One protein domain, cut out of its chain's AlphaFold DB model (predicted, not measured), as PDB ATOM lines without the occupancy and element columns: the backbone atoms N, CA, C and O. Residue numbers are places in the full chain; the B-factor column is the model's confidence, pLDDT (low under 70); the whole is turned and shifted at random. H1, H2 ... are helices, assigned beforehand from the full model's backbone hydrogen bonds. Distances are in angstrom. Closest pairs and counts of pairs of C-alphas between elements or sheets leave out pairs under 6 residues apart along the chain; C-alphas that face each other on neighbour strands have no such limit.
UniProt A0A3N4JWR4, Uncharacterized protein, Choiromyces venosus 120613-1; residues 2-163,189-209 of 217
ATOM      1  N   GLU A   2       5.896  -7.000  11.904       54.28
ATOM      2  CA  GLU A   2       5.813  -6.620  13.333       54.28
ATOM      3  C   GLU A   2       5.474  -5.142  13.616       54.28
ATOM      4  O   GLU A   2       4.839  -4.843  14.622       54.28
ATOM      5  N   LEU A   3       5.817  -4.217  12.712       57.31
ATOM      6  CA  LEU A   3       5.484  -2.789  12.864       57.31
ATOM      7  C   LEU A   3       3.969  -2.511  12.808       57.31
ATOM      8  O   LEU A   3       3.499  -1.584  13.455       57.31
ATOM      9  N   ASP A   4       3.211  -3.338  12.081       59.88
ATOM     10  CA  ASP A   4       1.750  -3.207  11.959       59.88
ATOM     11  C   ASP A   4       1.028  -3.732  13.213       59.88
ATOM     12  O   ASP A   4      -0.066  -3.293  13.539       59.88
ATOM     13  N   VAL A   5       1.661  -4.644  13.959       61.09
ATOM     14  CA  VAL A   5       1.114  -5.204  15.204       61.09
ATOM     15  C   VAL A   5       1.322  -4.237  16.371       61.09
ATOM     16  O   VAL A   5       0.398  -4.013  17.141       61.09
ATOM     17  N   ALA A   6       2.495  -3.605  16.476       62.59
ATOM     18  CA  ALA A   6       2.757  -2.600  17.510       62.59
ATOM     19  C   ALA A   6       1.907  -1.328  17.333       62.59
ATOM     20  O   ALA A   6       1.463  -0.747  18.321       62.59
ATOM     21  N   ALA A   7       1.653  -0.917  16.084       62.62
ATOM     22  CA  ALA A   7       0.755   0.197  15.783       62.62
ATOM     23  C   ALA A   7      -0.695  -0.113  16.192       62.62
ATOM     24  O   ALA A   7      -1.319   0.713  16.848       62.62
ATOM     25  N   ARG A   8      -1.184  -1.328  15.899       61.09
ATOM     26  CA  ARG A   8      -2.520  -1.785  16.321       61.09
ATOM     27  C   ARG A   8      -2.662  -1.894  17.837       61.09
ATOM     28  O   ARG A   8      -3.647  -1.415  18.369       61.09
ATOM     29  N   ILE A   9      -1.653  -2.418  18.538       64.06
ATOM     30  CA  ILE A   9      -1.651  -2.476  20.012       64.06
ATOM     31  C   ILE A   9      -1.725  -1.065  20.620       64.06
ATOM     32  O   ILE A   9      -2.436  -0.848  21.594       64.06
ATOM     33  N   GLY A  10      -1.023  -0.088  20.037       72.38
ATOM     34  CA  GLY A  10      -1.115   1.305  20.478       72.38
ATOM     35  C   GLY A  10      -2.480   1.946  20.201       72.38
ATOM     36  O   GLY A  10      -2.921   2.791  20.973       72.38
ATOM     37  N   GLU A  11      -3.145   1.552  19.117       75.69
ATOM     38  CA  GLU A  11      -4.477   2.037  18.739       75.69
ATOM     39  C   GLU A  11      -5.573   1.426  19.631       75.69
ATOM     40  O   GLU A  11      -6.439   2.156  20.117       75.69
ATOM     41  N   ASP A  12      -5.454   0.135  19.955       77.94
ATOM     42  CA  ASP A  12      -6.320  -0.585  20.896       77.94
ATOM     43  C   ASP A  12      -6.212  -0.005  22.324       77.94
ATOM     44  O   ASP A  12      -7.229   0.253  22.971       77.94
ATOM     45  N   ASP A  13      -4.996   0.303  22.793       82.62
ATOM     46  CA  ASP A  13      -4.756   0.952  24.094       82.62
ATOM     47  C   ASP A  13      -5.386   2.356  24.179       82.62
ATOM     48  O   ASP A  13      -5.853   2.788  25.240       82.62
ATOM     49  N   ILE A  14      -5.372   3.111  23.075       84.06
ATOM     50  CA  ILE A  14      -5.989   4.442  23.009       84.06
ATOM     51  C   ILE A  14      -7.510   4.319  23.060       84.06
ATOM     52  O   ILE A  14      -8.157   5.115  23.743       84.06
ATOM     53  N   GLU A  15      -8.080   3.343  22.358       86.44
ATOM     54  CA  GLU A  15      -9.523   3.130  22.334       86.44
ATOM     55  C   GLU A  15     -10.043   2.656  23.695       86.44
ATOM     56  O   GLU A  15     -11.009   3.219  24.209       86.44
ATOM     57  N   GLN A  16      -9.323   1.744  24.352       88.50
ATOM     58  CA  GLN A  16      -9.662   1.291  25.699       88.50
ATOM     59  C   GLN A  16      -9.643   2.443  26.716       88.50
ATOM     60  O   GLN A  16     -10.557   2.581  27.526       88.50
ATOM     61  N   ARG A  17      -8.662   3.356  26.632       90.50
ATOM     62  CA  ARG A  17      -8.629   4.557  27.490       90.50
ATOM     63  C   ARG A  17      -9.804   5.502  27.253       90.50
ATOM     64  O   ARG A  17     -10.240   6.163  28.196       90.50
ATOM     65  N   LYS A  18     -10.294   5.620  26.015       91.88
ATOM     66  CA  LYS A  18     -11.490   6.424  25.724       91.88
ATOM     67  C   LYS A  18     -12.735   5.770  26.310       91.88
ATOM     68  O   LYS A  18     -13.537   6.471  26.918       91.88
ATOM     69  N   GLU A  19     -12.872   4.455  26.168       93.19
ATOM     70  CA  GLU A  19     -13.984   3.699  26.748       93.19
ATOM     71  C   GLU A  19     -14.009   3.832  28.280       93.19
ATOM     72  O   GLU A  19     -15.047   4.162  28.859       93.19
ATOM     73  N   ASP A  20     -12.850   3.699  28.930       94.00
ATOM     74  CA  ASP A  20     -12.701   3.903  30.374       94.00
ATOM     75  C   ASP A  20     -13.071   5.334  30.793       94.00
ATOM     76  O   ASP A  20     -13.785   5.536  31.780       94.00
ATOM     77  N   LEU A  21     -12.633   6.343  30.029       94.69
ATOM     78  CA  LEU A  21     -12.962   7.744  30.291       94.69
ATOM     79  C   LEU A  21     -14.474   7.995  30.211       94.69
ATOM     80  O   LEU A  21     -15.032   8.661  31.086       94.69
ATOM     81  N   GLU A  22     -15.144   7.473  29.183       94.00
ATOM     82  CA  GLU A  22     -16.597   7.606  29.032       94.00
ATOM     83  C   GLU A  22     -17.355   6.848  30.129       94.00
ATOM     84  O   GLU A  22     -18.334   7.363  30.679       94.00
ATOM     85  N   SER A  23     -16.858   5.679  30.535       94.88
ATOM     86  CA  SER A  23     -17.388   4.925  31.672       94.88
ATOM     87  C   SER A  23     -17.306   5.732  32.973       94.88
ATOM     88  O   SER A  23     -18.305   5.885  33.686       94.88
ATOM     89  N   TRP A  24     -16.153   6.341  33.265       95.62
ATOM     90  CA  TRP A  24     -15.973   7.161  34.465       95.62
ATOM     91  C   TRP A  24     -16.827   8.426  34.447       95.62
ATOM     92  O   TRP A  24     -17.411   8.770  35.478       95.62
ATOM     93  N   LYS A  25     -16.967   9.086  33.290       94.19
ATOM     94  CA  LYS A  25     -17.894  10.218  33.131       94.19
ATOM     95  C   LYS A  25     -19.333   9.803  33.419       94.19
ATOM     96  O   LYS A  25     -20.014  10.485  34.180       94.19
ATOM     97  N   CYS A  26     -19.785   8.672  32.875       91.69
ATOM     98  CA  CYS A  26     -21.128   8.158  33.139       91.69
ATOM     99  C   CYS A  26     -21.346   7.888  34.633       91.69
ATOM    100  O   CYS A  26     -22.361   8.302  35.194       91.69
ATOM    101  N   ILE A  27     -20.382   7.247  35.304       94.38
ATOM    102  CA  ILE A  27     -20.452   6.995  36.750       94.38
ATOM    103  C   ILE A  27     -20.517   8.316  37.524       94.38
ATOM    104  O   ILE A  27     -21.344   8.448  38.429       94.38
ATOM    105  N   ALA A  28     -19.690   9.298  37.161       94.50
ATOM    106  CA  ALA A  28     -19.666  10.607  37.803       94.50
ATOM    107  C   ALA A  28     -21.009  11.339  37.663       94.50
ATOM    108  O   ALA A  28     -21.560  11.776  38.671       94.50
ATOM    109  N   ILE A  29     -21.581  11.394  36.454       93.19
ATOM    110  CA  ILE A  29     -22.886  12.028  36.194       93.19
ATOM    111  C   ILE A  29     -23.995  11.331  36.986       93.19
ATOM    112  O   ILE A  29     -24.828  11.993  37.602       93.19
ATOM    113  N   VAL A  30     -23.999   9.995  37.025       93.12
ATOM    114  CA  VAL A  30     -25.015   9.240  37.772       93.12
ATOM    115  C   VAL A  30     -24.917   9.509  39.272       93.12
ATOM    116  O   VAL A  30     -25.945   9.698  39.922       93.12
ATOM    117  N   ARG A  31     -23.705   9.536  39.836       94.00
ATOM    118  CA  ARG A  31     -23.499   9.796  41.269       94.00
ATOM    119  C   ARG A  31     -23.821  11.235  41.646       94.00
ATOM    120  O   ARG A  31     -24.523  11.442  42.633       94.00
ATOM    121  N   LEU A  32     -23.360  12.198  40.850       94.44
ATOM    122  CA  LEU A  32     -23.658  13.611  41.057       94.44
ATOM    123  C   LEU A  32     -25.163  13.863  40.962       94.44
ATOM    124  O   LEU A  32     -25.739  14.468  41.858       94.44
ATOM    125  N   GLY A  33     -25.820  13.325  39.935       94.12
ATOM    126  CA  GLY A  33     -27.259  13.469  39.760       94.12
ATOM    127  C   GLY A  33     -28.069  12.866  40.906       94.12
ATOM    128  O   GLY A  33     -29.018  13.486  41.368       94.12
ATOM    129  N   GLN A  34     -27.671  11.705  41.440       93.81
ATOM    130  CA  GLN A  34     -28.320  11.121  42.623       93.81
ATOM    131  C   GLN A  34     -28.237  12.034  43.854       93.81
ATOM    132  O   GLN A  34     -29.231  12.177  44.564       93.81
ATOM    133  N   LEU A  35     -27.079  12.655  44.088       94.75
ATOM    134  CA  LEU A  35     -26.874  13.590  45.195       94.75
ATOM    135  C   LEU A  35     -27.668  14.889  44.987       94.75
ATOM    136  O   LEU A  35     -28.397  15.321  45.879       94.75
ATOM    137  N   ARG A  36     -27.639  15.450  43.774       94.31
ATOM    138  CA  ARG A  36     -28.436  16.633  43.423       94.31
ATOM    139  C   ARG A  36     -29.937  16.392  43.545       94.31
ATOM    140  O   ARG A  36     -30.654  17.273  43.993       94.31
ATOM    141  N   VAL A  37     -30.423  15.191  43.225       95.56
ATOM    142  CA  VAL A  37     -31.835  14.832  43.434       95.56
ATOM    143  C   VAL A  37     -32.213  14.862  44.919       95.56
ATOM    144  O   VAL A  37     -33.323  15.286  45.238       95.56
ATOM    145  N   SER A  38     -31.326  14.443  45.831       94.69
ATOM    146  CA  SER A  38     -31.605  14.538  47.273       94.69
ATOM    147  C   SER A  38     -31.593  15.973  47.806       94.69
ATOM    148  O   SER A  38     -32.349  16.270  48.726       94.69
ATOM    149  N   GLU A  39     -30.798  16.858  47.204       94.75
ATOM    150  CA  GLU A  39     -30.671  18.279  47.577       94.75
ATOM    151  C   GLU A  39     -31.643  19.194  46.811       94.75
ATOM    152  O   GLU A  39     -31.686  20.403  47.041       94.75
ATOM    153  N   LEU A  40     -32.434  18.641  45.886       94.94
ATOM    154  CA  LEU A  40     -33.263  19.421  44.965       94.94
ATOM    155  C   LEU A  40     -34.300  20.286  45.693       94.94
ATOM    156  O   LEU A  40     -34.607  21.381  45.236       94.94
ATOM    157  N   PHE A  41     -34.832  19.818  46.826       95.06
ATOM    158  CA  PHE A  41     -35.749  20.626  47.632       95.06
ATOM    159  C   PHE A  41     -35.070  21.889  48.158       95.06
ATOM    160  O   PHE A  41     -35.609  22.975  47.984       95.06
ATOM    161  N   ASP A  42     -33.886  21.748  48.751       94.56
ATOM    162  CA  ASP A  42     -33.131  22.879  49.293       94.56
ATOM    163  C   ASP A  42     -32.712  23.831  48.171       94.56
ATOM    164  O   ASP A  42     -32.906  25.037  48.280       94.56
ATOM    165  N   SER A  43     -32.297  23.275  47.027       93.88
ATOM    166  CA  SER A  43     -32.002  24.067  45.830       93.88
ATOM    167  C   SER A  43     -33.212  24.903  45.392       93.88
ATOM    168  O   SER A  43     -33.063  26.067  45.057       93.88
ATOM    169  N   ILE A  44     -34.428  24.357  45.407       92.75
ATOM    170  CA  ILE A  44     -35.625  25.110  44.994       92.75
ATOM    171  C   ILE A  44     -36.007  26.190  46.005       92.75
ATOM    172  O   ILE A  44     -36.498  27.242  45.605       92.75
ATOM    173  N   VAL A  45     -35.778  25.961  47.298       91.31
ATOM    174  CA  VAL A  45     -36.009  26.984  48.328       91.31
ATOM    175  C   VAL A  45     -35.033  28.156  48.171       91.31
ATOM    176  O   VAL A  45     -35.441  29.298  48.334       91.31
ATOM    177  N   GLU A  46     -33.783  27.888  47.786       91.00
ATOM    178  CA  GLU A  46     -32.729  28.895  47.546       91.00
ATOM    179  C   GLU A  46     -32.753  29.498  46.123       91.00
ATOM    180  O   GLU A  46     -31.813  30.169  45.689       91.00
ATOM    181  N   TRP A  47     -33.806  29.244  45.345       86.69
ATOM    182  CA  TRP A  47     -33.948  29.817  44.007       86.69
ATOM    183  C   TRP A  47     -34.084  31.350  44.084       86.69
ATOM    184  O   TRP A  47     -34.866  31.824  44.907       86.69
ATOM    185  N   PRO A  48     -33.408  32.147  43.226       88.31
ATOM    186  CA  PRO A  48     -32.674  31.778  42.006       88.31
ATOM    187  C   PRO A  48     -31.155  31.584  42.167       88.31
ATOM    188  O   PRO A  48     -30.473  31.302  41.180       88.31
ATOM    189  N   GLU A  49     -30.599  31.735  43.372       89.31
ATOM    190  CA  GLU A  49     -29.145  31.652  43.604       89.31
ATOM    191  C   GLU A  49     -28.585  30.249  43.306       89.31
ATOM    192  O   GLU A  49     -27.438  30.086  42.884       89.31
ATOM    193  N   SER A  50     -29.433  29.231  43.439       91.25
ATOM    194  CA  SER A  50     -29.141  27.809  43.237       91.25
ATOM    195  C   SER A  50     -29.223  27.313  41.780       91.25
ATOM    196  O   SER A  50     -29.173  26.099  41.547       91.25
ATOM    197  N   LEU A  51     -29.318  28.208  40.785       89.94
ATOM    198  CA  LEU A  51     -29.507  27.873  39.359       89.94
ATOM    199  C   LEU A  51     -28.573  26.754  38.863       89.94
ATOM    200  O   LEU A  51     -29.030  25.786  38.252       89.94
ATOM    201  N   GLY A  52     -27.276  26.846  39.174       88.44
ATOM    202  CA  GLY A  52     -26.281  25.870  38.718       88.44
ATOM    203  C   GLY A  52     -26.543  24.443  39.221       88.44
ATOM    204  O   GLY A  52     -26.339  23.482  38.486       88.44
ATOM    205  N   GLY A  53     -27.072  24.290  40.442       88.12
ATOM    206  CA  GLY A  53     -27.411  22.975  40.998       88.12
ATOM    207  C   GLY A  53     -28.581  22.304  40.273       88.12
ATOM    208  O   GLY A  53     -28.609  21.079  40.138       88.12
ATOM    209  N   VAL A  54     -29.519  23.104  39.759       91.06
ATOM    210  CA  VAL A  54     -30.642  22.624  38.943       91.06
ATOM    211  C   VAL A  54     -30.177  22.304  37.519       91.06
ATOM    212  O   VAL A  54     -30.573  21.280  36.965       91.06
ATOM    213  N   GLU A  55     -29.298  23.116  36.930       91.25
ATOM    214  CA  GLU A  55     -28.751  22.863  35.589       91.25
ATOM    215  C   GLU A  55     -27.911  21.578  35.518       91.25
ATOM    216  O   GLU A  55     -28.011  20.840  34.531       91.25
ATOM    217  N   ASP A  56     -27.165  21.248  36.579       91.00
ATOM    218  CA  ASP A  56     -26.401  19.995  36.697       91.00
ATOM    219  C   ASP A  56     -27.286  18.759  36.427       91.00
ATOM    220  O   ASP A  56     -26.876  17.803  35.750       91.00
ATOM    221  N   LEU A  57     -28.538  18.788  36.905       92.94
ATOM    222  CA  LEU A  57     -29.495  17.689  36.758       92.94
ATOM    223  C   LEU A  57     -29.908  17.440  35.307       92.94
ATOM    224  O   LEU A  57     -30.316  16.321  34.987       92.94
ATOM    225  N   ARG A  58     -29.754  18.416  34.404       91.38
ATOM    226  CA  ARG A  58     -30.105  18.266  32.984       91.38
ATOM    227  C   ARG A  58     -29.334  17.126  32.318       91.38
ATOM    228  O   ARG A  58     -29.891  16.395  31.500       91.38
ATOM    229  N   SER A  59     -28.074  16.940  32.710       89.56
ATOM    230  CA  SER A  59     -27.226  15.839  32.235       89.56
ATOM    231  C   SER A  59     -27.642  14.468  32.790       89.56
ATOM    232  O   SER A  59     -27.368  13.435  32.183       89.56
ATOM    233  N   TYR A  60     -28.349  14.445  33.922       92.25
ATOM    234  CA  TYR A  60     -28.771  13.231  34.621       92.25
ATOM    235  C   TYR A  60     -30.157  12.721  34.178       92.25
ATOM    236  O   TYR A  60     -30.411  11.511  34.133       92.25
ATOM    237  N   ILE A  61     -31.075  13.619  33.809       90.81
ATOM    238  CA  ILE A  61     -32.485  13.298  33.504       90.81
ATOM    239  C   ILE A  61     -32.739  12.767  32.079       90.81
ATOM    240  O   ILE A  61     -33.844  12.881  31.552       90.81
ATOM    241  N   ILE A  62     -31.737  12.159  31.443       88.81
ATOM    242  CA  ILE A  62     -31.839  11.649  30.063       88.81
ATOM    243  C   ILE A  62     -32.775  10.429  29.982       88.81
ATOM    244  O   ILE A  62     -33.477  10.231  28.993       88.81
ATOM    245  N   SER A  63     -32.801   9.594  31.026       88.94
ATOM    246  CA  SER A  63     -33.582   8.356  31.052       88.94
ATOM    247  C   SER A  63     -34.944   8.556  31.730       88.94
ATOM    248  O   SER A  63     -35.022   9.220  32.765       88.94
ATOM    249  N   PRO A  64     -36.022   7.894  31.265       89.88
ATOM    250  CA  PRO A  64     -37.311   7.920  31.967       89.88
ATOM    251  C   PRO A  64     -37.210   7.395  33.408       89.88
ATOM    252  O   PRO A  64     -37.946   7.842  34.285       89.88
ATOM    253  N   LYS A  65     -36.264   6.486  33.689       90.62
ATOM    254  CA  LYS A  65     -36.030   5.971  35.047       90.62
ATOM    255  C   LYS A  65     -35.483   7.047  35.989       90.62
ATOM    256  O   LYS A  65     -35.943   7.136  37.123       90.62
ATOM    257  N   THR A  66     -34.531   7.864  35.532       91.69
ATOM    258  CA  THR A  66     -33.939   8.928  36.358       91.69
ATOM    259  C   THR A  66     -34.920  10.082  36.555       91.69
ATOM    260  O   THR A  66     -35.059  10.576  37.671       91.69
ATOM    261  N   ARG A  67     -35.700  10.426  35.520       92.94
ATOM    262  CA  ARG A  67     -36.835  11.369  35.600       92.94
ATOM    263  C   ARG A  67     -37.877  10.938  36.639       92.94
ATOM    264  O   ARG A  67     -38.329  11.743  37.457       92.94
ATOM    265  N   LEU A  68     -38.226   9.650  36.649       92.44
ATOM    266  CA  LEU A  68     -39.121   9.074  37.651       92.44
ATOM    267  C   LEU A  68     -38.530   9.187  39.062       92.44
ATOM    268  O   LEU A  68     -39.209   9.689  39.949       92.44
ATOM    269  N   GLN A  69     -37.275   8.773  39.260       93.75
ATOM    270  CA  GLN A  69     -36.606   8.852  40.562       93.75
ATOM    271  C   GLN A  69     -36.557  10.290  41.100       93.75
ATOM    272  O   GLN A  69     -36.812  10.508  42.287       93.75
ATOM    273  N   LEU A  70     -36.247  11.264  40.237       94.88
ATOM    274  CA  LEU A  70     -36.221  12.680  40.592       94.88
ATOM    275  C   LEU A  70     -37.586  13.124  41.113       94.88
ATOM    276  O   LEU A  70     -37.689  13.591  42.243       94.88
ATOM    277  N   THR A  71     -38.640  12.917  40.320       94.19
ATOM    278  CA  THR A  71     -39.993  13.354  40.692       94.19
ATOM    279  C   THR A  71     -40.501  12.656  41.951       94.19
ATOM    280  O   THR A  71     -41.056  13.318  42.819       94.19
ATOM    281  N   THR A  72     -40.263  11.353  42.123       94.56
ATOM    282  CA  THR A  72     -40.696  10.639  43.337       94.56
ATOM    283  C   THR A  72     -39.974  11.121  44.591       94.56
ATOM    284  O   THR A  72     -40.611  11.320  45.624       94.56
ATOM    285  N   THR A  73     -38.655  11.323  44.506       95.75
ATOM    286  CA  THR A  73     -37.844  11.774  45.650       95.75
ATOM    287  C   THR A  73     -38.227  13.198  46.030       95.75
ATOM    288  O   THR A  73     -38.493  13.481  47.197       95.75
ATOM    289  N   PHE A  74     -38.352  14.070  45.030       95.44
ATOM    290  CA  PHE A  74     -38.728  15.459  45.223       95.44
ATOM    291  C   PHE A  74     -40.140  15.611  45.801       95.44
ATOM    292  O   PHE A  74     -40.313  16.289  46.810       95.44
ATOM    293  N   THR A  75     -41.151  14.939  45.236       94.75
ATOM    294  CA  THR A  75     -42.525  15.008  45.761       94.75
ATOM    295  C   THR A  75     -42.611  14.473  47.193       94.75
ATOM    296  O   THR A  75     -43.347  15.032  48.002       94.75
ATOM    297  N   SER A  76     -41.834  13.442  47.543       95.25
ATOM    298  CA  SER A  76     -41.753  12.955  48.926       95.25
ATOM    299  C   SER A  76     -41.129  13.988  49.874       95.25
ATOM    300  O   SER A  76     -41.617  14.171  50.991       95.25
ATOM    301  N   ALA A  77     -40.064  14.673  49.451       95.00
ATOM    302  CA  ALA A  77     -39.444  15.742  50.236       95.00
ATOM    303  C   ALA A  77     -40.398  16.934  50.414       95.00
ATOM    304  O   ALA A  77     -40.571  17.431  51.523       95.00
ATOM    305  N   LEU A  78     -41.093  17.332  49.347       93.75
ATOM    306  CA  LEU A  78     -42.055  18.431  49.372       93.75
ATOM    307  C   LEU A  78     -43.242  18.122  50.301       93.75
ATOM    308  O   LEU A  78     -43.640  18.967  51.103       93.75
ATOM    309  N   ALA A  79     -43.774  16.897  50.248       92.56
ATOM    310  CA  ALA A  79     -44.873  16.473  51.113       92.56
ATOM    311  C   ALA A  79     -44.490  16.467  52.604       92.56
ATOM    312  O   ALA A  79     -45.294  16.830  53.454       92.56
ATOM    313  N   THR A  80     -43.258  16.067  52.927       92.75
ATOM    314  CA  THR A  80     -42.800  15.954  54.322       92.75
ATOM    315  C   THR A  80     -42.367  17.285  54.928       92.75
ATOM    316  O   THR A  80     -42.583  17.497  56.119       92.75
ATOM    317  N   ARG A  81     -41.758  18.172  54.132       93.19
ATOM    318  CA  ARG A  81     -41.132  19.409  54.624       93.19
ATOM    319  C   ARG A  81     -42.000  20.656  54.495       93.19
ATOM    320  O   ARG A  81     -41.737  21.612  55.209       93.19
ATOM    321  N   LEU A  82     -42.974  20.673  53.581       91.81
ATOM    322  CA  LEU A  82     -43.728  21.890  53.250       91.81
ATOM    323  C   LEU A  82     -45.255  21.705  53.285       91.81
ATOM    324  O   LEU A  82     -45.973  22.632  53.646       91.81
ATOM    325  N   GLN A  83     -45.778  20.520  52.950       88.69
ATOM    326  CA  GLN A  83     -47.230  20.253  52.946       88.69
ATOM    327  C   GLN A  83     -47.756  19.850  54.326       88.69
ATOM    328  O   GLN A  83     -48.335  18.777  54.507       88.69
ATOM    329  N   HIS A  84     -47.558  20.714  55.316       89.06
ATOM    330  CA  HIS A  84     -48.091  20.508  56.658       89.06
ATOM    331  C   HIS A  84     -48.854  21.743  57.157       89.06
ATOM    332  O   HIS A  84     -48.468  22.866  56.831       89.06
ATOM    333  N   PRO A  85     -49.884  21.578  58.014       87.38
ATOM    334  CA  PRO A  85     -50.746  22.685  58.448       87.38
ATOM    335  C   PRO A  85     -50.029  23.841  59.159       87.38
ATOM    336  O   PRO A  85     -50.583  24.926  59.260       87.38
ATOM    337  N   ALA A  86     -48.817  23.611  59.672       87.94
ATOM    338  CA  ALA A  86     -48.011  24.630  60.340       87.94
ATOM    339  C   ALA A  86     -47.246  25.561  59.376       87.94
ATOM    340  O   ALA A  86     -46.643  26.522  59.839       87.94
ATOM    341  N   ALA A  87     -47.226  25.274  58.069       89.38
ATOM    342  CA  ALA A  87     -46.533  26.108  57.085       89.38
ATOM    343  C   ALA A  87     -47.423  27.278  56.651       89.38
ATOM    344  O   ALA A  87     -48.597  27.081  56.313       89.38
ATOM    345  N   ALA A  88     -46.853  28.484  56.614       89.69
ATOM    346  CA  ALA A  88     -47.563  29.665  56.152       89.69
ATOM    347  C   ALA A  88     -47.904  29.564  54.660       89.69
ATOM    348  O   ALA A  88     -47.227  28.916  53.858       89.69
ATOM    349  N   THR A  89     -49.003  30.204  54.279       90.56
ATOM    350  CA  THR A  89     -49.511  30.182  52.905       90.56
ATOM    351  C   THR A  89     -48.612  30.893  51.924       90.56
ATOM    352  O   THR A  89     -48.391  30.377  50.828       90.56
ATOM    353  N   SER A  90     -48.049  32.018  52.353       88.56
ATOM    354  CA  SER A  90     -47.010  32.758  51.645       88.56
ATOM    355  C   SER A  90     -45.810  31.869  51.319       88.56
ATOM    356  O   SER A  90     -45.413  31.807  50.161       88.56
ATOM    357  N   ASP A  91     -45.299  31.104  52.287       89.31
ATOM    358  CA  ASP A  91     -44.124  30.241  52.091       89.31
ATOM    359  C   ASP A  91     -44.381  29.114  51.091       89.31
ATOM    360  O   ASP A  91     -43.548  28.828  50.228       89.31
ATOM    361  N   ILE A  92     -45.555  28.480  51.174       91.62
ATOM    362  CA  ILE A  92     -45.931  27.417  50.235       91.62
ATOM    363  C   ILE A  92     -46.074  27.987  48.820       91.62
ATOM    364  O   ILE A  92     -45.641  27.348  47.861       91.62
ATOM    365  N   LEU A  93     -46.660  29.180  48.677       89.50
ATOM    366  CA  LEU A  93     -46.787  29.852  47.385       89.50
ATOM    367  C   LEU A  93     -45.421  30.279  46.836       89.50
ATOM    368  O   LEU A  93     -45.144  29.999  45.676       89.50
ATOM    369  N   ARG A  94     -44.538  30.855  47.658       88.12
ATOM    370  CA  ARG A  94     -43.159  31.202  47.278       88.12
ATOM    371  C   ARG A  94     -42.414  29.974  46.759       88.12
ATOM    372  O   ARG A  94     -41.905  29.981  45.643       88.12
ATOM    373  N   ALA A  95     -42.444  28.873  47.508       90.50
ATOM    374  CA  ALA A  95     -41.838  27.617  47.080       90.50
ATOM    375  C   ALA A  95     -42.493  27.038  45.812       90.50
ATOM    376  O   ALA A  95     -41.808  26.414  45.003       90.50
ATOM    377  N   TYR A  96     -43.802  27.234  45.608       91.12
ATOM    378  CA  TYR A  96     -44.488  26.833  44.378       91.12
ATOM    379  C   TYR A  96     -44.038  27.658  43.164       91.12
ATOM    380  O   TYR A  96     -43.836  27.099  42.087       91.12
ATOM    381  N   ILE A  97     -43.825  28.962  43.337       87.94
ATOM    382  CA  ILE A  97     -43.286  29.843  42.296       87.94
ATOM    383  C   ILE A  97     -41.855  29.417  41.949       87.94
ATOM    384  O   ILE A  97     -41.569  29.127  40.785       87.94
ATOM    385  N   SER A  98     -40.988  29.254  42.954       89.69
ATOM    386  CA  SER A  98     -39.620  28.757  42.760       89.69
ATOM    387  C   SER A  98     -39.591  27.382  42.091       89.69
ATOM    388  O   SER A  98     -38.761  27.131  41.218       89.69
ATOM    389  N   LEU A  99     -40.535  26.499  42.437       91.81
ATOM    390  CA  LEU A  99     -40.709  25.199  41.792       91.81
ATOM    391  C   LEU A  99     -40.997  25.343  40.293       91.81
ATOM    392  O   LEU A  99     -40.365  24.653  39.490       91.81
ATOM    393  N   ILE A 100     -41.941  26.210  39.915       88.00
ATOM    394  CA  ILE A 100     -42.285  26.472  38.511       88.00
ATOM    395  C   ILE A 100     -41.059  26.998  37.764       88.00
ATOM    396  O   ILE A 100     -40.717  26.462  36.709       88.00
ATOM    397  N   CYS A 101     -40.364  27.989  38.321       86.38
ATOM    398  CA  CYS A 101     -39.187  28.589  37.699       86.38
ATOM    399  C   CYS A 101     -38.058  27.564  37.498       86.38
ATOM    400  O   CYS A 101     -37.588  27.374  36.373       86.38
ATOM    401  N   ALA A 102     -37.682  26.834  38.551       90.00
ATOM    402  CA  ALA A 102     -36.612  25.842  38.499       90.00
ATOM    403  C   ALA A 102     -36.920  24.694  37.523       90.00
ATOM    404  O   ALA A 102     -36.075  24.313  36.709       90.00
ATOM    405  N   PHE A 103     -38.140  24.147  37.555       90.12
ATOM    406  CA  PHE A 103     -38.503  23.041  36.665       90.12
ATOM    407  C   PHE A 103     -38.713  23.475  35.215       90.12
ATOM    408  O   PHE A 103     -38.522  22.651  34.325       90.12
ATOM    409  N   THR A 104     -39.049  24.742  34.960       86.00
ATOM    410  CA  THR A 104     -39.105  25.279  33.591       86.00
ATOM    411  C   THR A 104     -37.708  25.349  32.972       86.00
ATOM    412  O   THR A 104     -37.538  25.022  31.797       86.00
ATOM    413  N   VAL A 105     -36.689  25.700  33.766       86.81
ATOM    414  CA  VAL A 105     -35.283  25.649  33.330       86.81
ATOM    415  C   VAL A 105     -34.820  24.201  33.118       86.81
ATOM    416  O   VAL A 105     -34.144  23.902  32.130       86.81
ATOM    417  N   LEU A 106     -35.207  23.289  34.017       88.94
ATOM    418  CA  LEU A 106     -34.812  21.881  33.965       88.94
ATOM    419  C   LEU A 106     -35.460  21.105  32.801       88.94
ATOM    420  O   LEU A 106     -34.783  20.340  32.112       88.94
ATOM    421  N   ASP A 107     -36.767  21.276  32.593       86.88
ATOM    422  CA  ASP A 107     -37.554  20.629  31.540       86.88
ATOM    423  C   ASP A 107     -38.490  21.645  30.867       86.88
ATOM    424  O   ASP A 107     -39.640  21.797  31.285       86.88
ATOM    425  N   PRO A 108     -38.047  22.282  29.766       80.88
ATOM    426  CA  PRO A 108     -38.859  23.255  29.034       80.88
ATOM    427  C   PRO A 108     -40.179  22.688  28.497       80.88
ATOM    428  O   PRO A 108     -41.086  23.446  28.170       80.88
ATOM    429  N   ARG A 109     -40.313  21.355  28.386       79.50
ATOM    430  CA  ARG A 109     -41.572  20.721  27.964       79.50
ATOM    431  C   ARG A 109     -42.613  20.695  29.084       79.50
ATOM    432  O   ARG A 109     -43.776  20.452  28.787       79.50
ATOM    433  N   GLY A 110     -42.221  20.908  30.343       82.75
ATOM    434  CA  GLY A 110     -43.123  20.971  31.497       82.75
ATOM    435  C   GLY A 110     -43.617  19.618  32.021       82.75
ATOM    436  O   GLY A 110     -44.466  19.584  32.910       82.75
ATOM    437  N   VAL A 111     -43.095  18.490  31.525       87.50
ATOM    438  CA  VAL A 111     -43.568  17.147  31.918       87.50
ATOM    439  C   VAL A 111     -43.194  16.845  33.368       87.50
ATOM    440  O   VAL A 111     -44.008  16.327  34.139       87.50
ATOM    441  N   LEU A 112     -41.970  17.201  33.769       89.88
ATOM    442  CA  LEU A 112     -41.534  17.045  35.157       89.88
ATOM    443  C   LEU A 112     -42.298  17.976  36.109       89.88
ATOM    444  O   LEU A 112     -42.650  17.548  37.210       89.88
ATOM    445  N   LEU A 113     -42.585  19.210  35.675       89.69
ATOM    446  CA  LEU A 113     -43.345  20.190  36.453       89.69
ATOM    447  C   LEU A 113     -44.776  19.710  36.709       89.69
ATOM    448  O   LEU A 113     -45.223  19.743  37.856       89.69
ATOM    449  N   ASP A 114     -45.481  19.218  35.685       87.00
ATOM    450  CA  ASP A 114     -46.843  18.689  35.849       87.00
ATOM    451  C   ASP A 114     -46.872  17.588  36.914       87.00
ATOM    452  O   ASP A 114     -47.658  17.627  37.861       87.00
ATOM    453  N   ARG A 115     -45.939  16.639  36.835       88.00
ATOM    454  CA  ARG A 115     -45.878  15.529  37.786       88.00
ATOM    455  C   ARG A 115     -45.523  15.976  39.206       88.00
ATOM    456  O   ARG A 115     -46.168  15.525  40.152       88.00
ATOM    457  N   ALA A 116     -44.503  16.820  39.356       90.81
ATOM    458  CA  ALA A 116     -44.020  17.276  40.659       90.81
ATOM    459  C   ALA A 116     -45.018  18.215  41.359       90.81
ATOM    460  O   ALA A 116     -45.145  18.175  42.585       90.81
ATOM    461  N   SER A 117     -45.752  19.024  40.587       90.06
ATOM    462  CA  SER A 117     -46.658  20.049  41.111       90.06
ATOM    463  C   SER A 117     -48.019  19.518  41.570       90.06
ATOM    464  O   SER A 117     -48.658  20.153  42.403       90.06
ATOM    465  N   ARG A 118     -48.476  18.342  41.113       88.75
ATOM    466  CA  ARG A 118     -49.803  17.785  41.476       88.75
ATOM    467  C   ARG A 118     -50.102  17.814  42.975       88.75
ATOM    468  O   ARG A 118     -51.199  18.197  43.374       88.75
ATOM    469  N   GLY A 119     -49.132  17.414  43.798       89.75
ATOM    470  CA  GLY A 119     -49.302  17.379  45.250       89.75
ATOM    471  C   GLY A 119     -49.520  18.770  45.846       89.75
ATOM    472  O   GLY A 119     -50.473  18.972  46.592       89.75
ATOM    473  N   ILE A 120     -48.665  19.732  45.480       91.69
ATOM    474  CA  ILE A 120     -48.731  21.101  46.012       91.69
ATOM    475  C   ILE A 120     -49.947  21.858  45.473       91.69
ATOM    476  O   ILE A 120     -50.604  22.552  46.240       91.69
ATOM    477  N   ARG A 121     -50.324  21.642  44.204       90.69
ATOM    478  CA  ARG A 121     -51.538  22.217  43.601       90.69
ATOM    479  C   ARG A 121     -52.795  21.755  44.334       90.69
ATOM    480  O   ARG A 121     -53.635  22.577  44.686       90.69
ATOM    481  N   ARG A 122     -52.905  20.450  44.615       90.56
ATOM    482  CA  ARG A 122     -54.018  19.904  45.404       90.56
ATOM    483  C   ARG A 122     -54.046  20.505  46.810       90.56
ATOM    484  O   ARG A 122     -55.100  20.932  47.255       90.56
ATOM    485  N   TYR A 123     -52.891  20.581  47.469       92.12
ATOM    486  CA  TYR A 123     -52.788  21.120  48.824       92.12
ATOM    487  C   TYR A 123     -53.202  22.599  48.911       92.12
ATOM    488  O   TYR A 123     -53.989  22.969  49.775       92.12
ATOM    489  N   LEU A 124     -52.731  23.434  47.979       90.69
ATOM    490  CA  LEU A 124     -53.106  24.851  47.895       90.69
ATOM    491  C   LEU A 124     -54.600  25.046  47.609       90.69
ATOM    492  O   LEU A 124     -55.197  25.997  48.107       90.69
ATOM    493  N   ARG A 125     -55.209  24.140  46.837       90.12
ATOM    494  CA  ARG A 125     -56.642  24.167  46.527       90.12
ATOM    495  C   ARG A 125     -57.522  23.803  47.719       90.12
ATOM    496  O   ARG A 125     -58.604  24.358  47.862       90.12
ATOM    497  N   GLU A 126     -57.075  22.855  48.535       89.75
ATOM    498  CA  GLU A 126     -57.787  22.413  49.739       89.75
ATOM    499  C   GLU A 126     -57.747  23.456  50.863       89.75
ATOM    500  O   GLU A 126     -58.526  23.350  51.808       89.75
ATOM    501  N   ARG A 127     -56.857  24.455  50.782       90.06
ATOM    502  CA  ARG A 127     -56.729  25.490  51.806       90.06
ATOM    503  C   ARG A 127     -57.500  26.757  51.436       90.06
ATOM    504  O   ARG A 127     -57.225  27.397  50.423       90.06
ATOM    505  N   ASP A 128     -58.443  27.123  52.301       85.81
ATOM    506  CA  ASP A 128     -59.400  28.212  52.065       85.81
ATOM    507  C   ASP A 128     -58.750  29.607  52.001       85.81
ATOM    508  O   ASP A 128     -59.275  30.517  51.363       85.81
ATOM    509  N   ASP A 129     -57.598  29.793  52.646       88.12
ATOM    510  CA  ASP A 129     -56.905  31.081  52.759       88.12
ATOM    511  C   ASP A 129     -55.981  31.400  51.572       88.12
ATOM    512  O   ASP A 129     -55.501  32.529  51.451       88.12
ATOM    513  N   THR A 130     -55.749  30.442  50.666       88.00
ATOM    514  CA  THR A 130     -54.827  30.607  49.534       88.00
ATOM    515  C   THR A 130     -55.229  31.766  48.624       88.00
ATOM    516  O   THR A 130     -54.382  32.580  48.259       88.00
ATOM    517  N   LEU A 131     -56.517  31.887  48.292       85.88
ATOM    518  CA  LEU A 131     -57.015  32.978  47.447       85.88
ATOM    519  C   LEU A 131     -56.815  34.345  48.107       85.88
ATOM    520  O   LEU A 131     -56.352  35.273  47.451       85.88
ATOM    521  N   CYS A 132     -57.102  34.454  49.407       85.50
ATOM    522  CA  CYS A 132     -56.936  35.701  50.151       85.50
ATOM    523  C   CYS A 132     -55.476  36.159  50.191       85.50
ATOM    524  O   CYS A 132     -55.202  37.358  50.146       85.50
ATOM    525  N   VAL A 133     -54.536  35.218  50.288       85.38
ATOM    526  CA  VAL A 133     -53.100  35.518  50.319       85.38
ATOM    527  C   VAL A 133     -52.592  35.923  48.936       85.38
ATOM    528  O   VAL A 133     -51.838  36.887  48.838       85.38
ATOM    529  N   ILE A 134     -53.051  35.263  47.866       83.44
ATOM    530  CA  ILE A 134     -52.725  35.656  46.485       83.44
ATOM    531  C   ILE A 134     -53.281  37.049  46.177       83.44
ATOM    532  O   ILE A 134     -52.541  37.900  45.691       83.44
ATOM    533  N   GLU A 135     -54.557  37.308  46.483       82.44
ATOM    534  CA  GLU A 135     -55.187  38.618  46.275       82.44
ATOM    535  C   GLU A 135     -54.430  39.712  47.030       82.44
ATOM    536  O   GLU A 135     -54.096  40.747  46.455       82.44
ATOM    537  N   ARG A 136     -54.085  39.455  48.298       80.62
ATOM    538  CA  ARG A 136     -53.302  40.390  49.107       80.62
ATOM    539  C   ARG A 136     -51.911  40.630  48.531       80.62
ATOM    540  O   ARG A 136     -51.488  41.778  48.523       80.62
ATOM    541  N   GLY A 137     -51.227  39.593  48.045       77.62
ATOM    542  CA  GLY A 137     -49.933  39.725  47.373       77.62
ATOM    543  C   GLY A 137     -50.040  40.619  46.142       77.62
ATOM    544  O   GLY A 137     -49.380  41.649  46.070       77.62
ATOM    545  N   VAL A 138     -50.963  40.309  45.228       77.31
ATOM    546  CA  VAL A 138     -51.180  41.098  44.001       77.31
ATOM    547  C   VAL A 138     -51.583  42.548  44.311       77.31
ATOM    548  O   VAL A 138     -51.157  43.466  43.615       77.31
ATOM    549  N   MET A 139     -52.373  42.784  45.362       74.06
ATOM    550  CA  MET A 139     -52.783  44.131  45.783       74.06
ATOM    551  C   MET A 139     -51.755  44.859  46.661       74.06
ATOM    552  O   MET A 139     -51.919  46.061  46.895       74.06
ATOM    553  N   SER A 140     -50.705  44.184  47.143       68.88
ATOM    554  CA  SER A 140     -49.730  44.755  48.084       68.88
ATOM    555  C   SER A 140     -48.990  45.962  47.504       68.88
ATOM    556  O   SER A 140     -48.636  46.865  48.250       68.88
ATOM    557  N   GLU A 141     -48.830  46.040  46.181       60.97
ATOM    558  CA  GLU A 141     -48.215  47.194  45.506       60.97
ATOM    559  C   GLU A 141     -49.067  48.481  45.602       60.97
ATOM    560  O   GLU A 141     -48.580  49.585  45.376       60.97
ATOM    561  N   SER A 142     -50.346  48.358  45.977       56.50
ATOM    562  CA  SER A 142     -51.298  49.474  46.095       56.50
ATOM    563  C   SER A 142     -51.672  49.850  47.535       56.50
ATOM    564  O   SER A 142     -52.336  50.870  47.748       56.50
ATOM    565  N   LEU A 143     -51.261  49.053  48.527       55.59
ATOM    566  CA  LEU A 143     -51.600  49.260  49.934       55.59
ATOM    567  C   LEU A 143     -50.415  49.881  50.692       55.59
ATOM    568  O   LEU A 143     -49.281  49.452  50.505       55.59
ATOM    569  N   PRO A 144     -50.647  50.885  51.557       51.38
ATOM    570  CA  PRO A 144     -49.584  51.473  52.363       51.38
ATOM    571  C   PRO A 144     -49.016  50.441  53.350       51.38
ATOM    572  O   PRO A 144     -49.783  49.769  54.042       51.38
ATOM    573  N   GLU A 145     -47.682  50.352  53.401       53.22
ATOM    574  CA  GLU A 145     -46.866  49.478  54.258       53.22
ATOM    575  C   GLU A 145     -47.399  49.435  55.700       53.22
ATOM    576  O   GLU A 145     -47.255  50.386  56.472       53.22
ATOM    577  N   LEU A 146     -48.070  48.341  56.067       48.69
ATOM    578  CA  LEU A 146     -48.660  48.184  57.396       48.69
ATOM    579  C   LEU A 146     -48.551  46.736  57.896       48.69
ATOM    580  O   LEU A 146     -49.551  46.175  58.334       48.69
ATOM    581  N   SER A 147     -47.381  46.096  57.780       54.94
ATOM    582  CA  SER A 147     -46.911  44.946  58.604       54.94
ATOM    583  C   SER A 147     -45.647  44.300  58.015       54.94
ATOM    584  O   SER A 147     -45.443  44.359  56.811       54.94
ATOM    585  N   GLU A 148     -44.831  43.630  58.838       57.00
ATOM    586  CA  GLU A 148     -43.689  42.806  58.378       57.00
ATOM    587  C   GLU A 148     -44.138  41.711  57.382       57.00
ATOM    588  O   GLU A 148     -43.468  41.471  56.384       57.00
ATOM    589  N   ASP A 149     -45.351  41.164  57.548       56.97
ATOM    590  CA  ASP A 149     -45.971  40.213  56.608       56.97
ATOM    591  C   ASP A 149     -46.190  40.797  55.193       56.97
ATOM    592  O   ASP A 149     -46.388  40.048  54.236       56.97
ATOM    593  N   THR A 150     -46.196  42.129  55.029       56.41
ATOM    594  CA  THR A 150     -46.346  42.762  53.706       56.41
ATOM    595  C   THR A 150     -45.062  42.741  52.889       56.41
ATOM    596  O   THR A 150     -45.155  42.729  51.665       56.41
ATOM    597  N   GLU A 151     -43.886  42.656  53.517       61.75
ATOM    598  CA  GLU A 151     -42.616  42.543  52.787       61.75
ATOM    599  C   GLU A 151     -42.535  41.193  52.060       61.75
ATOM    600  O   GLU A 151     -42.328  41.166  50.846       61.75
ATOM    601  N   ASP A 152     -42.847  40.092  52.755       64.69
ATOM    602  CA  ASP A 152     -42.924  38.741  52.174       64.69
ATOM    603  C   ASP A 152     -43.944  38.648  51.025       64.69
ATOM    604  O   ASP A 152     -43.724  37.978  50.012       64.69
ATOM    605  N   LEU A 153     -45.079  39.338  51.166       65.19
ATOM    606  CA  LEU A 153     -46.127  39.381  50.146       65.19
ATOM    607  C   LEU A 153     -45.773  40.302  48.972       65.19
ATOM    608  O   LEU A 153     -46.200  40.029  47.849       65.19
ATOM    609  N   SER A 154     -44.987  41.356  49.203       64.50
ATOM    610  CA  SER A 154     -44.479  42.247  48.155       64.50
ATOM    611  C   SER A 154     -43.413  41.567  47.293       64.50
ATOM    612  O   SER A 154     -43.415  41.728  46.074       64.50
ATOM    613  N   GLU A 155     -42.558  40.736  47.896       69.00
ATOM    614  CA  GLU A 155     -41.587  39.910  47.180       69.00
ATOM    615  C   GLU A 155     -42.309  38.890  46.290       69.00
ATOM    616  O   GLU A 155     -42.016  38.778  45.098       69.00
ATOM    617  N   LEU A 156     -43.335  38.224  46.833       68.81
ATOM    618  CA  LEU A 156     -44.203  37.331  46.069       68.81
ATOM    619  C   LEU A 156     -44.884  38.062  44.901       68.81
ATOM    620  O   LEU A 156     -44.912  37.543  43.787       68.81
ATOM    621  N   ALA A 157     -45.396  39.275  45.120       64.75
ATOM    622  CA  ALA A 157     -45.992  40.103  44.073       64.75
ATOM    623  C   ALA A 157     -44.988  40.448  42.963       64.75
ATOM    624  O   ALA A 157     -45.322  40.386  41.778       64.75
ATOM    625  N   GLN A 158     -43.745  40.756  43.335       70.00
ATOM    626  CA  GLN A 158     -42.681  41.046  42.383       70.00
ATOM    627  C   GLN A 158     -42.316  39.807  41.555       70.00
ATOM    628  O   GLN A 158     -42.134  39.918  40.344       70.00
ATOM    629  N   GLU A 159     -42.233  38.630  42.176       67.00
ATOM    630  CA  GLU A 159     -41.993  37.357  41.481       67.00
ATOM    631  C   GLU A 159     -43.146  36.985  40.536       67.00
ATOM    632  O   GLU A 159     -42.907  36.507  39.428       67.00
ATOM    633  N   LEU A 160     -44.392  37.283  40.915       63.56
ATOM    634  CA  LEU A 160     -45.557  37.133  40.038       63.56
ATOM    635  C   LEU A 160     -45.545  38.118  38.863       63.56
ATOM    636  O   LEU A 160     -45.956  37.763  37.759       63.56
ATOM    637  N   GLY A 161     -45.077  39.348  39.091       59.53
ATOM    638  CA  GLY A 161     -45.016  40.404  38.080       59.53
ATOM    639  C   GLY A 161     -43.849  40.277  37.099       59.53
ATOM    640  O   GLY A 161     -43.943  40.781  35.980       59.53
ATOM    641  N   LYS A 162     -42.755  39.605  37.484       62.72
ATOM    642  CA  LYS A 162     -41.564  39.430  36.629       62.72
ATOM    643  C   LYS A 162     -41.860  38.601  35.379       62.72
ATOM    644  O   LYS A 162     -41.232  38.845  34.349       62.72
ATOM    645  N   GLY A 163     -42.826  37.686  35.457       53.44
ATOM    646  CA  GLY A 163     -43.105  36.710  34.412       53.44
ATOM    647  C   GLY A 163     -41.906  35.787  34.149       53.44
ATOM    648  O   GLY A 163     -40.744  36.144  34.356       53.44
ATOM    649  N   ASP A 189     -43.129   9.496  29.293       80.31
ATOM    650  CA  ASP A 189     -43.387   9.796  30.694       80.31
ATOM    651  C   ASP A 189     -44.500  10.833  30.913       80.31
ATOM    652  O   ASP A 189     -44.907  11.037  32.060       80.31
ATOM    653  N   ALA A 190     -45.010  11.455  29.846       82.94
ATOM    654  CA  ALA A 190     -46.190  12.303  29.904       82.94
ATOM    655  C   ALA A 190     -47.429  11.456  30.242       82.94
ATOM    656  O   ALA A 190     -47.730  10.460  29.584       82.94
ATOM    657  N   GLY A 191     -48.136  11.832  31.310       75.62
ATOM    658  CA  GLY A 191     -49.391  11.181  31.686       75.62
ATOM    659  C   GLY A 191     -50.526  11.503  30.704       75.62
ATOM    660  O   GLY A 191     -50.408  12.447  29.931       75.62
ATOM    661  N   PRO A 192     -51.660  10.784  30.762       74.88
ATOM    662  CA  PRO A 192     -52.818  11.068  29.903       74.88
ATOM    663  C   PRO A 192     -53.412  12.468  30.137       74.88
ATOM    664  O   PRO A 192     -53.960  13.064  29.220       74.88
ATOM    665  N   GLU A 193     -53.253  12.998  31.351       69.81
ATOM    666  CA  GLU A 193     -53.676  14.349  31.749       69.81
ATOM    667  C   GLU A 193     -52.674  15.440  31.341       69.81
ATOM    668  O   GLU A 193     -52.913  16.622  31.579       69.81
ATOM    669  N   PHE A 194     -51.512  15.062  30.791       77.12
ATOM    670  CA  PHE A 194     -50.496  16.030  30.411       77.12
ATOM    671  C   PHE A 194     -50.979  16.818  29.196       77.12
ATOM    672  O   PHE A 194     -51.119  16.288  28.097       77.12
ATOM    673  N   GLN A 195     -51.186  18.110  29.400       68.38
ATOM    674  CA  GLN A 195     -51.345  19.070  28.325       68.38
ATOM    675  C   GLN A 195     -50.101  19.934  28.297       68.38
ATOM    676  O   GLN A 195     -49.642  20.415  29.335       68.38
ATOM    677  N   ARG A 196     -49.555  20.149  27.099       65.00
ATOM    678  CA  ARG A 196     -48.512  21.152  26.913       65.00
ATOM    679  C   ARG A 196     -49.114  22.500  27.255       65.00
ATOM    680  O   ARG A 196     -49.821  23.084  26.439       65.00
ATOM    681  N   SER A 197     -48.826  22.992  28.448       58.22
ATOM    682  CA  SER A 197     -49.107  24.363  28.826       58.22
ATOM    683  C   SER A 197     -48.143  25.272  28.068       58.22
ATOM    684  O   SER A 197     -47.139  25.723  28.617       58.22
ATOM    685  N   LYS A 198     -48.403  25.484  26.771       54.75
ATOM    686  CA  LYS A 198     -47.712  26.506  25.981       54.75
ATOM    687  C   LYS A 198     -47.996  27.852  26.665       54.75
ATOM    688  O   LYS A 198     -49.128  28.319  26.668       54.75
ATOM    689  N   GLY A 199     -46.984  28.423  27.319       53.84
ATOM    690  CA  GLY A 199     -47.030  29.792  27.839       53.84
ATOM    691  C   GLY A 199     -47.814  30.040  29.134       53.84
ATOM    692  O   GLY A 199     -48.221  31.179  29.349       53.84
ATOM    693  N   LEU A 200     -48.024  29.049  30.015       55.50
ATOM    694  CA  LEU A 200     -48.509  29.374  31.364       55.50
ATOM    695  C   LEU A 200     -47.368  29.993  32.173       55.50
ATOM    696  O   LEU A 200     -46.544  29.295  32.762       55.50
ATOM    697  N   ASP A 201     -47.347  31.321  32.181       66.56
ATOM    698  CA  ASP A 201     -46.620  32.122  33.158       66.56
ATOM    699  C   ASP A 201     -46.979  31.687  34.594       66.56
ATOM    700  O   ASP A 201     -48.015  31.049  34.811       66.56
ATOM    701  N   VAL A 202     -46.163  32.039  35.591       73.62
ATOM    702  CA  VAL A 202     -46.409  31.709  37.011       73.62
ATOM    703  C   VAL A 202     -47.848  32.059  37.411       73.62
ATOM    704  O   VAL A 202     -48.558  31.243  38.003       73.62
ATOM    705  N   THR A 203     -48.313  33.232  36.982       72.62
ATOM    706  CA  THR A 203     -49.685  33.712  37.174       72.62
ATOM    707  C   THR A 203     -50.724  32.807  36.507       72.62
ATOM    708  O   THR A 203     -51.719  32.443  37.131       72.62
ATOM    709  N   GLY A 204     -50.491  32.371  35.265       75.12
ATOM    710  CA  GLY A 204     -51.367  31.416  34.578       75.12
ATOM    711  C   GLY A 204     -51.408  30.054  35.276       75.12
ATOM    712  O   GLY A 204     -52.472  29.448  35.402       75.12
ATOM    713  N   SER A 205     -50.269  29.599  35.803       79.50
ATOM    714  CA  SER A 205     -50.181  28.375  36.602       79.50
ATOM    715  C   SER A 205     -51.005  28.478  37.890       79.50
ATOM    716  O   SER A 205     -51.754  27.557  38.217       79.50
ATOM    717  N   LEU A 206     -50.966  29.625  38.576       78.88
ATOM    718  CA  LEU A 206     -51.793  29.882  39.758       78.88
ATOM    719  C   LEU A 206     -53.285  29.964  39.432       78.88
ATOM    720  O   LEU A 206     -54.084  29.337  40.121       78.88
ATOM    721  N   ILE A 207     -53.674  30.668  38.369       77.88
ATOM    722  CA  ILE A 207     -55.081  30.741  37.937       77.88
ATOM    723  C   ILE A 207     -55.605  29.334  37.607       77.88
ATOM    724  O   ILE A 207     -56.713  28.963  38.005       77.88
ATOM    725  N   SER A 208     -54.769  28.494  36.987       78.50
ATOM    726  CA  SER A 208     -55.119  27.108  36.661       78.50
ATOM    727  C   SER A 208     -55.363  26.205  37.881       78.50
ATOM    728  O   SER A 208     -55.859  25.090  37.719       78.50
ATOM    729  N   LEU A 209     -55.014  26.628  39.106       80.12
ATOM    730  CA  LEU A 209     -55.369  25.893  40.329       80.12
ATOM    731  C   LEU A 209     -56.890  25.814  40.523       80.12
ATOM    732  O   LEU A 209     -57.391  24.812  41.041       80.12
TER     733      LEU A 209
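Overview. This is residues 2 to 163 and 189 to 209 of the 217 residues of an uncharacterized protein of Choiromyces venosus 120613-1 (UniProt A0A3N4JWR4). A long helical arm, residues 2 to 25 of H1, sticks out from a body of helices, where the rest of H1 joins H3, H4 and H5 in a bundle of four, helices packed side by side. H2 packs on H1 and H4 at a slant, H7 packs on H4 with H6 crossing H7, and short H8 packs on H4. The printed part has 183 residues and eight named helices, H1 to H8 in chain order, with no named strand: all helix. The whole is loose, with a radius of gyration of the C-alphas of 22.2 A, and spans 89 by 36 by 31 A, the arm making the length.

Arrangement. H1, residues 2 to 45, touches H2, residues 51 to 59, with residues 29 to 43 alone, at a steep tilt of 46 degrees; the closest C-alphas, of Gly 33 and Leu 57, are 5.6 A apart. H1 touches H3, residues 64 to 81, the same way at a shallow tilt of 26 degrees, closest at C-alphas 37 and 70, 5.7 A. The hub is H4, residues 89 to 106, which touches six helices, among them H1, closest at C-alphas 98 and 44, 5.9 A. H4 and H5, residues 111 to 126, form a helical hairpin at a shallow tilt of 11 degrees, closest at C-alphas 103 and 113, 5.6 A. H6, residues 130 to 142, and H4 only just touch, only at their ends, closest at C-alphas 130 and 89, 6.3 A. H7, residues 149 to 162, touches H6 about perpendicular, at 84 degrees, closest at C-alphas 153 and 137, 4.7 A. H8, residues 202 to 207, and H4 only just touch, with 3 pairs of C-alphas within 8 A, closest at C-alphas 202 and 97, 6.4 A. Every O i to N i+4 pair is within hydrogen-bond range in H3, H4, H7 and H8, against 38 of 40 in H1, 10 of 12 in H5, 7 of 9 in H6 and 2 of 5 in H2, where 5 of 6 O i to N i+3 pairs are.

Along the chain. H1 runs 64.1 A from C-alpha 2 at (5.813, -6.620, 13.333) to C-alpha 45 at (-36.009, 26.984, 48.328), with a kink of 58 degrees near residue 39. H3 is 25.7 A long, H4 25.4 A and H5 23.4 A. H8 ends at C-alpha 207, (-55.081, 30.741, 37.937).

Size, cuts and confidence. The C-alphas of Glu 2 and Pro 144, the two farthest apart, are 89.3 A apart. Residues 164 to 188 are not printed, with 27.2 A between C-alphas 163 and 189. Of the links printed whole, none is long. Residues 2 to 9, 140 to 157, 159 to 163, 193 and 195 to 201 have pLDDT under 70.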